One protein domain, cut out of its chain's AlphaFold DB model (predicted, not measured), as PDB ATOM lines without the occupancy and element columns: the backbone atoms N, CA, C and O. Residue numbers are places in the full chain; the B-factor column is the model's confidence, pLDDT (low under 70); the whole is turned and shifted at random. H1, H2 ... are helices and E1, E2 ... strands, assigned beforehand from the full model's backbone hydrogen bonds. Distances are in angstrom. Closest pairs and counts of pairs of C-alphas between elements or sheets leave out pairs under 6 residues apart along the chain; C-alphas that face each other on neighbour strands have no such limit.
ATOM      1  N   VAL A   3       7.901 -10.613  30.731       93.38
ATOM      2  CA  VAL A   3       8.425  -9.963  31.935       93.38
ATOM      3  C   VAL A   3       9.026 -11.052  32.812       93.38
ATOM      4  O   VAL A   3       8.358 -12.041  33.103       93.38
ATOM      5  N   GLU A   4      10.282 -10.891  33.204       94.81
ATOM      6  CA  GLU A   4      11.030 -11.910  33.940       94.81
ATOM      7  C   GLU A   4      11.097 -11.599  35.435       94.81
ATOM      8  O   GLU A   4      11.050 -10.436  35.835       94.81
ATOM      9  N   ALA A   5      11.241 -12.656  36.238       92.06
ATOM     10  CA  ALA A   5      11.611 -12.593  37.652       92.06
ATOM     11  C   ALA A   5      10.756 -11.640  38.513       92.06
ATOM     12  O   ALA A   5      11.266 -10.932  39.383       92.06
ATOM     13  N   LEU A   6       9.438 -11.639  38.303       91.38
ATOM     14  CA  LEU A   6       8.499 -10.941  39.173       91.38
ATOM     15  C   LEU A   6       8.498 -11.593  40.551       91.38
ATOM     16  O   LEU A   6       8.243 -12.785  40.682       91.38
ATOM     17  N   THR A   7       8.716 -10.790  41.581       89.44
ATOM     18  CA  THR A   7       8.681 -11.225  42.985       89.44
ATOM     19  C   THR A   7       7.443 -10.717  43.722       89.44
ATOM     20  O   THR A   7       7.263 -10.992  44.904       89.44
ATOM     21  N   SER A   8       6.561  -9.991  43.027       85.25
ATOM     22  CA  SER A   8       5.359  -9.376  43.600       85.25
ATOM     23  C   SER A   8       4.223 -10.361  43.886       85.25
ATOM     24  O   SER A   8       3.230  -9.968  44.486       85.25
ATOM     25  N   TYR A   9       4.321 -11.609  43.414       84.88
ATOM     26  CA  TYR A   9       3.335 -12.656  43.683       84.88
ATOM     27  C   TYR A   9       3.851 -13.582  44.792       84.88
ATOM     28  O   TYR A   9       4.454 -14.620  44.543       84.88
ATOM     29  N   ASP A  10       3.621 -13.158  46.032       84.12
ATOM     30  CA  ASP A  10       4.119 -13.764  47.278       84.12
ATOM     31  C   ASP A  10       3.546 -15.154  47.607       84.12
ATOM     32  O   ASP A  10       4.094 -15.886  48.426       84.12
ATOM     33  N   SER A  11       2.456 -15.531  46.943       84.25
ATOM     34  CA  SER A  11       1.800 -16.829  47.095       84.25
ATOM     35  C   SER A  11       2.428 -17.916  46.212       84.25
ATOM     36  O   SER A  11       2.013 -19.073  46.274       84.25
ATOM     37  N   TYR A  12       3.397 -17.563  45.362       85.69
ATOM     38  CA  TYR A  12       4.069 -18.506  44.477       85.69
ATOM     39  C   TYR A  12       5.311 -19.119  45.118       85.69
ATOM     40  O   TYR A  12       6.188 -18.417  45.622       85.69
ATOM     41  N   GLY A  13       5.384 -20.447  45.046       84.50
ATOM     42  CA  GLY A  13       6.507 -21.233  45.528       84.50
ATOM     43  C   GLY A  13       6.095 -22.338  46.485       84.50
ATOM     44  O   GLY A  13       4.916 -22.641  46.662       84.50
ATOM     45  N   GLU A  14       7.089 -22.960  47.107       86.88
ATOM     46  CA  GLU A  14       6.847 -23.987  48.115       86.88
ATOM     47  C   GLU A  14       6.193 -23.402  49.373       86.88
ATOM     48  O   GLU A  14       6.419 -22.247  49.743       86.88
ATOM     49  N   VAL A  15       5.417 -24.225  50.082       86.19
ATOM     50  CA  VAL A  15       4.730 -23.827  51.324       86.19
ATOM     51  C   VAL A  15       5.726 -23.311  52.370       86.19
ATOM     52  O   VAL A  15       5.475 -22.302  53.022       86.19
ATOM     53  N   ALA A  16       6.896 -23.947  52.475       86.19
ATOM     54  CA  ALA A  16       7.964 -23.528  53.384       86.19
ATOM     55  C   ALA A  16       8.529 -22.132  53.058       86.19
ATOM     56  O   ALA A  16       9.013 -21.441  53.952       86.19
ATOM     57  N   HIS A  17       8.455 -21.701  51.795       81.50
ATOM     58  CA  HIS A  17       8.882 -20.369  51.370       81.50
ATOM     59  C   HIS A  17       7.773 -19.336  51.583       81.50
ATOM     60  O   HIS A  17       8.004 -18.261  52.125       81.50
ATOM     61  N   THR A  18       6.542 -19.669  51.202       86.44
ATOM     62  CA  THR A  18       5.391 -18.749  51.228       86.44
ATOM     63  C   THR A  18       4.805 -18.530  52.630       86.44
ATOM     64  O   THR A  18       4.169 -17.508  52.876       86.44
ATOM     65  N   GLN A  19       5.091 -19.403  53.607       86.19
ATOM     66  CA  GLN A  19       4.657 -19.237  55.008       86.19
ATOM     67  C   GLN A  19       5.152 -17.939  55.677       86.19
ATOM     68  O   GLN A  19       4.618 -17.518  56.703       86.19
ATOM     69  N   HIS A  20       6.199 -17.319  55.130       83.75
ATOM     70  CA  HIS A  20       6.783 -16.076  55.632       83.75
ATOM     71  C   HIS A  20       6.408 -14.848  54.795       83.75
ATOM     72  O   HIS A  20       6.973 -13.784  55.029       83.75
ATOM     73  N   ALA A  21       5.436 -14.966  53.881       83.88
ATOM     74  CA  ALA A  21       5.009 -13.888  52.985       83.88
ATOM     75  C   ALA A  21       4.600 -12.590  53.705       83.88
ATOM     76  O   ALA A  21       4.733 -11.503  53.156       83.88
ATOM     77  N   SER A  22       4.142 -12.684  54.956       83.88
ATOM     78  CA  SER A  22       3.739 -11.531  55.770       83.88
ATOM     79  C   SER A  22       4.897 -10.768  56.426       83.88
ATOM     80  O   SER A  22       4.653  -9.759  57.091       83.88
ATOM     81  N   ARG A  23       6.146 -11.235  56.299       86.19
ATOM     82  CA  ARG A  23       7.308 -10.553  56.884       86.19
ATOM     83  C   ARG A  23       7.765  -9.383  56.015       86.19
ATOM     84  O   ARG A  23       7.756  -9.465  54.794       86.19
ATOM     85  N   CYS A  24       8.239  -8.313  56.650       82.81
ATOM     86  CA  CYS A  24       8.716  -7.117  55.946       82.81
ATOM     87  C   CYS A  24       9.999  -7.346  55.122       82.81
ATOM     88  O   CYS A  24      10.268  -6.577  54.207       82.81
ATOM     89  N   ASP A  25      10.795  -8.365  55.456       87.12
ATOM     90  CA  ASP A  25      12.026  -8.763  54.758       87.12
ATOM     91  C   ASP A  25      11.801  -9.901  53.746       87.12
ATOM     92  O   ASP A  25      12.754 -10.439  53.180       87.12
ATOM     93  N   TYR A  26      10.543 -10.282  53.515       86.81
ATOM     94  CA  TYR A  26      10.202 -11.365  52.609       86.81
ATOM     95  C   TYR A  26      10.491 -11.009  51.145       86.81
ATOM     96  O   TYR A  26      10.117  -9.943  50.654       86.81
ATOM     97  N   VAL A  27      11.097 -11.955  50.424       86.38
ATOM     98  CA  VAL A  27      11.300 -11.878  48.974       86.38
ATOM     99  C   VAL A  27      10.551 -13.034  48.315       86.38
ATOM    100  O   VAL A  27      10.857 -14.207  48.551       86.38
ATOM    101  N   GLY A  28       9.554 -12.701  47.490       86.44
ATOM    102  CA  GLY A  28       8.765 -13.681  46.742       86.44
ATOM    103  C   GLY A  28       9.619 -14.495  45.772       86.44
ATOM    104  O   GLY A  28      10.644 -14.012  45.282       86.44
ATOM    105  N   GLN A  29       9.204 -15.733  45.481       90.12
ATOM    106  CA  GLN A  29       9.896 -16.514  44.453       90.12
ATOM    107  C   GLN A  29       9.698 -15.862  43.082       90.12
ATOM    108  O   GLN A  29       8.581 -15.441  42.768       90.12
ATOM    109  N   PRO A  30      10.756 -15.784  42.256       92.19
ATOM    110  CA  PRO A  30      10.648 -15.198  40.934       92.19
ATOM    111  C   PRO A  30       9.709 -16.034  40.060       92.19
ATOM    112  O   PRO A  30       9.898 -17.238  39.889       92.19
ATOM    113  N   ILE A  31       8.722 -15.371  39.467       93.88
ATOM    114  CA  ILE A  31       7.850 -15.922  38.432       93.88
ATOM    115  C   ILE A  31       7.896 -15.025  37.199       93.88
ATOM    116  O   ILE A  31       8.034 -13.808  37.302       93.88
ATOM    117  N   ASN A  32       7.777 -15.602  36.012       94.81
ATOM    118  CA  ASN A  32       7.702 -14.818  34.789       94.81
ATOM    119  C   ASN A  32       6.241 -14.498  34.455       94.81
ATOM    120  O   ASN A  32       5.303 -15.153  34.916       94.81
ATOM    121  N   ALA A  33       6.035 -13.494  33.613       94.12
ATOM    122  CA  ALA A  33       4.722 -13.162  33.096       94.12
ATOM    123  C   ALA A  33       4.751 -12.828  31.609       94.12
ATOM    124  O   ALA A  33       5.700 -12.243  31.091       94.12
ATOM    125  N   VAL A  34       3.651 -13.130  30.930       93.31
ATOM    126  CA  VAL A  34       3.361 -12.637  29.586       93.31
ATOM    127  C   VAL A  34       2.161 -11.709  29.644       93.31
ATOM    128  O   VAL A  34       1.068 -12.105  30.038       93.31
ATOM    129  N   VAL A  35       2.366 -10.461  29.225       91.56
ATOM    130  CA  VAL A  35       1.326  -9.429  29.188       91.56
ATOM    131  C   VAL A  35       0.840  -9.224  27.756       91.56
ATOM    132  O   VAL A  35       1.623  -8.865  26.861       91.56
ATOM    133  N   VAL A  36      -0.467  -9.399  27.555       89.31
ATOM    134  CA  VAL A  36      -1.178  -9.095  26.308       89.31
ATOM    135  C   VAL A  36      -1.652  -7.649  26.347       89.31
ATOM    136  O   VAL A  36      -2.599  -7.295  27.049       89.31
ATOM    137  N   ARG A  37      -0.977  -6.799  25.570       87.31
ATOM    138  CA  ARG A  37      -1.301  -5.367  25.456       87.31
ATOM    139  C   ARG A  37      -2.358  -5.081  24.388       87.31
ATOM    140  O   ARG A  37      -3.121  -4.131  24.512       87.31
ATOM    141  N   ARG A  38      -2.382  -5.893  23.331       87.06
ATOM    142  CA  ARG A  38      -3.298  -5.767  22.197       87.06
ATOM    143  C   ARG A  38      -3.612  -7.160  21.664       87.06
ATOM    144  O   ARG A  38      -2.703  -7.974  21.538       87.06
ATOM    145  N   TRP A  39      -4.877  -7.405  21.357       83.12
ATOM    146  CA  TRP A  39      -5.365  -8.654  20.781       83.12
ATOM    147  C   TRP A  39      -6.326  -8.331  19.643       83.12
ATOM    148  O   TRP A  39      -7.180  -7.465  19.815       83.12
ATOM    149  N   ASP A  40      -6.168  -8.978  18.487       83.56
ATOM    150  CA  ASP A  40      -7.000  -8.732  17.297       83.56
ATOM    151  C   ASP A  40      -7.153  -7.229  16.975       83.56
ATOM    152  O   ASP A  40      -8.243  -6.668  16.862       83.56
ATOM    153  N   ASN A  41      -6.022  -6.517  16.968       86.88
ATOM    154  CA  ASN A  41      -5.948  -5.064  16.800       86.88
ATOM    155  C   ASN A  41      -6.759  -4.219  17.802       86.88
ATOM    156  O   ASN A  41      -6.838  -2.996  17.643       86.88
ATOM    157  N   ARG A  42      -7.255  -4.802  18.893       85.31
ATOM    158  CA  ARG A  42      -8.021  -4.123  19.943       85.31
ATOM    159  C   ARG A  42      -7.239  -4.081  21.252       85.31
ATOM    160  O   ARG A  42      -6.557  -5.033  21.626       85.31
ATOM    161  N   VAL A  43      -7.336  -2.954  21.951       85.06
ATOM    162  CA  VAL A  43      -6.818  -2.821  23.318       85.06
ATOM    163  C   VAL A  43      -7.866  -3.401  24.279       85.06
ATOM    164  O   VAL A  43      -9.042  -3.041  24.161       85.06
ATOM    165  N   PRO A  44      -7.495  -4.307  25.202       82.06
ATOM    166  CA  PRO A  44      -8.427  -4.861  26.180       82.06
ATOM    167  C   PRO A  44      -9.053  -3.763  27.050       82.06
ATOM    168  O   PRO A  44      -8.353  -2.880  27.538       82.06
ATOM    169  N   LYS A  45     -10.374  -3.823  27.269       75.75
ATOM    170  CA  LYS A  45     -11.125  -2.781  27.999       75.75
ATOM    171  C   LYS A  45     -10.782  -2.698  29.492       75.75
ATOM    172  O   LYS A  45     -10.912  -1.635  30.086       75.75
ATOM    173  N   THR A  46     -10.362  -3.806  30.093       77.06
ATOM    174  CA  THR A  46     -10.087  -3.935  31.528       77.06
ATOM    175  C   THR A  46      -8.715  -4.560  31.719       77.06
ATOM    176  O   THR A  46      -8.595  -5.779  31.720       77.06
ATOM    177  N   GLY A  47      -7.682  -3.721  31.837       69.69
ATOM    178  CA  GLY A  47      -6.401  -4.113  32.432       69.69
ATOM    179  C   GLY A  47      -5.660  -5.290  31.789       69.69
ATOM    180  O   GLY A  47      -4.959  -5.986  32.506       69.69
ATOM    181  N   GLY A  48      -5.782  -5.509  30.474       78.81
ATOM    182  CA  GLY A  48      -5.022  -6.542  29.754       78.81
ATOM    183  C   GLY A  48      -5.255  -7.984  30.230       78.81
ATOM    184  O   GLY A  48      -5.983  -8.252  31.179       78.81
ATOM    185  N   THR A  49      -4.627  -8.945  29.556       87.00
ATOM    186  CA  THR A  49      -4.532 -10.329  30.051       87.00
ATOM    187  C   THR A  49      -3.085 -10.600  30.428       87.00
ATOM    188  O   THR A  49      -2.179 -10.292  29.648       87.00
ATOM    189  N   VAL A  50      -2.867 -11.149  31.622       90.19
ATOM    190  CA  VAL A  50      -1.541 -11.510  32.132       90.19
ATOM    191  C   VAL A  50      -1.507 -13.010  32.389       90.19
ATOM    192  O   VAL A  50      -2.339 -13.532  33.127       90.19
ATOM    193  N   TYR A  51      -0.539 -13.690  31.786       91.31
ATOM    194  CA  TYR A  51      -0.264 -15.104  32.014       91.31
ATOM    195  C   TYR A  51       0.959 -15.222  32.909       91.31
ATOM    196  O   TYR A  51       2.041 -14.806  32.508       91.31
ATOM    197  N   LEU A  52       0.792 -15.772  34.108       92.88
ATOM    198  CA  LEU A  52       1.908 -16.102  34.992       92.88
ATOM    199  C   LEU A  52       2.487 -17.462  34.591       92.88
ATOM    200  O   LEU A  52       1.731 -18.398  34.332       92.88
ATOM    201  N   THR A  53       3.812 -17.568  34.510       92.06
ATOM    202  CA  THR A  53       4.492 -18.778  34.037       92.06
ATOM    203  C   THR A  53       5.876 -18.941  34.659       92.06
ATOM    204  O   THR A  53       6.556 -17.967  34.969       92.06
ATOM    205  N   ASN A  54       6.315 -20.185  34.810       91.50
ATOM    206  CA  ASN A  54       7.701 -20.534  35.127       91.50
ATOM    207  C   ASN A  54       8.547 -20.807  33.872       91.50
ATOM    208  O   ASN A  54       9.751 -21.031  33.979       91.50
ATOM    209  N   ALA A  55       7.931 -20.812  32.688       92.00
ATOM    210  CA  ALA A  55       8.633 -20.984  31.425       92.00
ATOM    211  C   ALA A  55       9.444 -19.725  31.056       92.00
ATOM    212  O   ALA A  55       9.123 -18.621  31.518       92.00
ATOM    213  N   PRO A  56      10.467 -19.857  30.193       93.44
ATOM    214  CA  PRO A  56      11.127 -18.709  29.582       93.44
ATOM    215  C   PRO A  56      10.116 -17.818  28.848       93.44
ATOM    216  O   PRO A  56       9.199 -18.316  28.198       93.44
ATOM    217  N   VAL A  57      10.298 -16.500  28.933       94.75
ATOM    218  CA  VAL A  57       9.424 -15.503  28.278       94.75
ATOM    219  C   VAL A  57      10.145 -14.699  27.194       94.75
ATOM    220  O   VAL A  57       9.619 -13.689  26.720       94.75
ATOM    221  N   SER A  58      11.328 -15.167  26.784       94.50
ATOM    222  CA  SER A  58      12.086 -14.645  25.642       94.50
ATOM    223  C   SER A  58      11.272 -14.715  24.348       94.50
ATOM    224  O   SER A  58      11.284 -13.765  23.566       94.50
ATOM    225  N   ASP A  59      10.495 -15.788  24.177       93.50
ATOM    226  CA  ASP A  59       9.399 -15.865  23.217       93.50
ATOM    227  C   ASP A  59       8.037 -15.934  23.943       93.50
ATOM    228  O   ASP A  59       7.600 -17.004  24.378       93.50
ATOM    229  N   PRO A  60       7.330 -14.799  24.092       90.19
ATOM    230  CA  PRO A  60       6.052 -14.760  24.790       90.19
ATOM    231  C   PRO A  60       4.906 -15.437  24.019       90.19
ATOM    232  O   PRO A  60       3.880 -15.723  24.639       90.19
ATOM    233  N   PHE A  61       5.038 -15.676  22.706       90.06
ATOM    234  CA  PHE A  61       3.995 -16.360  21.931       90.06
ATOM    235  C   PHE A  61       3.916 -17.838  22.296       90.06
ATOM    236  O   PHE A  61       2.819 -18.335  22.515       90.06
ATOM    237  N   THR A  62       5.055 -18.497  22.513       90.94
ATOM    238  CA  THR A  62       5.085 -19.894  22.967       90.94
ATOM    239  C   THR A  62       4.277 -20.113  24.255       90.94
ATOM    240  O   THR A  62       3.511 -21.072  24.363       90.94
ATOM    241  N   VAL A  63       4.395 -19.216  25.241       90.00
ATOM    242  CA  VAL A  63       3.620 -19.297  26.497       90.00
ATOM    243  C   VAL A  63       2.126 -19.098  26.245       90.00
ATOM    244  O   VAL A  63       1.305 -19.813  26.818       90.00
ATOM    245  N   PHE A  64       1.776 -18.133  25.393       86.94
ATOM    246  CA  PHE A  64       0.392 -17.870  25.013       86.94
ATOM    247  C   PHE A  64      -0.233 -19.080  24.301       86.94
ATOM    248  O   PHE A  64      -1.276 -19.565  24.738       86.94
ATOM    249  N   ASP A  65       0.440 -19.619  23.284       87.25
ATOM    250  CA  ASP A  65      -0.011 -20.783  22.513       87.25
ATOM    251  C   ASP A  65      -0.130 -22.028  23.398       87.25
ATOM    252  O   ASP A  65      -1.087 -22.795  23.300       87.25
ATOM    253  N   THR A  66       0.803 -22.212  24.336       86.94
ATOM    254  CA  THR A  66       0.727 -23.297  25.326       86.94
ATOM    255  C   THR A  66      -0.515 -23.155  26.207       86.94
ATOM    256  O   THR A  66      -1.179 -24.147  26.508       86.94
ATOM    257  N   TYR A  67      -0.865 -21.929  26.605       87.62
ATOM    258  CA  TYR A  67      -2.067 -21.678  27.395       87.62
ATOM    259  C   TYR A  67      -3.358 -21.919  26.599       87.62
ATOM    260  O   TYR A  67      -4.364 -22.313  27.192       87.62
ATOM    261  N   ASP A  68      -3.348 -21.746  25.274       84.19
ATOM    262  CA  ASP A  68      -4.519 -21.975  24.416       84.19
ATOM    263  C   ASP A  68      -5.018 -23.434  24.472       84.19
ATOM    264  O   ASP A  68      -6.222 -23.708  24.439       84.19
ATOM    265  N   TRP A  69      -4.119 -24.392  24.740       82.56
ATOM    266  CA  TRP A  69      -4.482 -25.792  25.000       82.56
ATOM    267  C   TRP A  69      -5.436 -25.979  26.190       82.56
ATOM    268  O   TRP A  69      -6.124 -27.000  26.279       82.56
ATOM    269  N   ARG A  70      -5.581 -24.991  27.082       84.88
ATOM    270  CA  ARG A  70      -6.616 -24.998  28.129       84.88
ATOM    271  C   ARG A  70      -8.020 -25.141  27.536       84.88
ATOM    272  O   ARG A  70      -8.856 -25.850  28.106       84.88
ATOM    273  N   SER A  71      -8.294 -24.513  26.393       81.50
ATOM    274  CA  SER A  71      -9.592 -24.625  25.722       81.50
ATOM    275  C   SER A  71      -9.872 -26.047  25.230       81.50
ATOM    276  O   SER A  71     -11.037 -26.454  25.179       81.50
TER     277      SER A  71
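This is residues 3 to 71 of the 206 residues of an uncharacterized protein of Ktedonobacter sp (UniProt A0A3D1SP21). A small sheet of three strands, E1, E2 and E3, has the helix H2 lying across one face of it, while two long loops reach out toward opposite ends of the model. One loop region, residues 7 to 30, holds the short helix H1 away from the sheet; the other, residues 37 to 48, joins the hairpin strands E2 and E3. The 69 printed residues run E1, H1, E2, E3, H2, with the sheet in the order E1, E2, E3, antiparallel throughout. The class is mixed, helices and strands, with 31 residues, under half, in named elements. The whole is loose, with a radius of gyration of the C-alphas of 14.5 A, and elongated, spanning 43 by 24 by 23 A.

Begin at E1, residues 3 to 6, an edge strand antiparallel to the inner strand E2, residues 31 to 36, at 146 degrees. Look there for N 3 and O 33, 2.8 A apart and within hydrogen-bond range, and for N 31 and O 6, 2.9 A apart. Between these strands in the chain comes H1, residues 15 to 18, which is not on the sheet. E2 forms a hairpin with the other edge strand, E3, residues 49 to 53, antiparallel at 155 degrees; N 34 and O 51 are 2.8 A apart, within hydrogen-bond range. E1 and E3 are apart. H2, residues 60 to 71, is on the sheet at a height of 9.1 A, two layers, a helix on one face of a sheet. It is over E3, and only just over E2, on which 3 of its C-alphas fall. It runs across the strands, at 82 degrees to E3 on the local plane. Its closest C-alphas to E2 are those of Pro 60 and Val 34, 5.9 A; to E3, those of Phe 64 and Tyr 51, 7.6 A. H1 and H2 are apart. In H2, 5 of 8 O i to N i+4 pairs are within hydrogen-bond range; H1 is too short for such a pair.

Find C-alpha 3 at (8.425, -9.963, 31.935), where E1 begins its 7.3 A to C-alpha 6. H1 covers 5.1 A. From C-alpha 31 at (7.850, -15.922, 38.432), E2 runs 16.6 A to C-alpha 36, and E3 runs 13.0 A. H2 runs 18.5 A to C-alpha 71 at (-9.592, -24.625, 25.722).

The C-alphas farthest apart, those of Ala 16 and Asn 41, are 43.3 A apart. The printed part has no cut. The links H1 to E2 and E2 to E3 are long, 12 residues each. Mean pLDDT of the printed part is 87.4, and residue 47 is under 70.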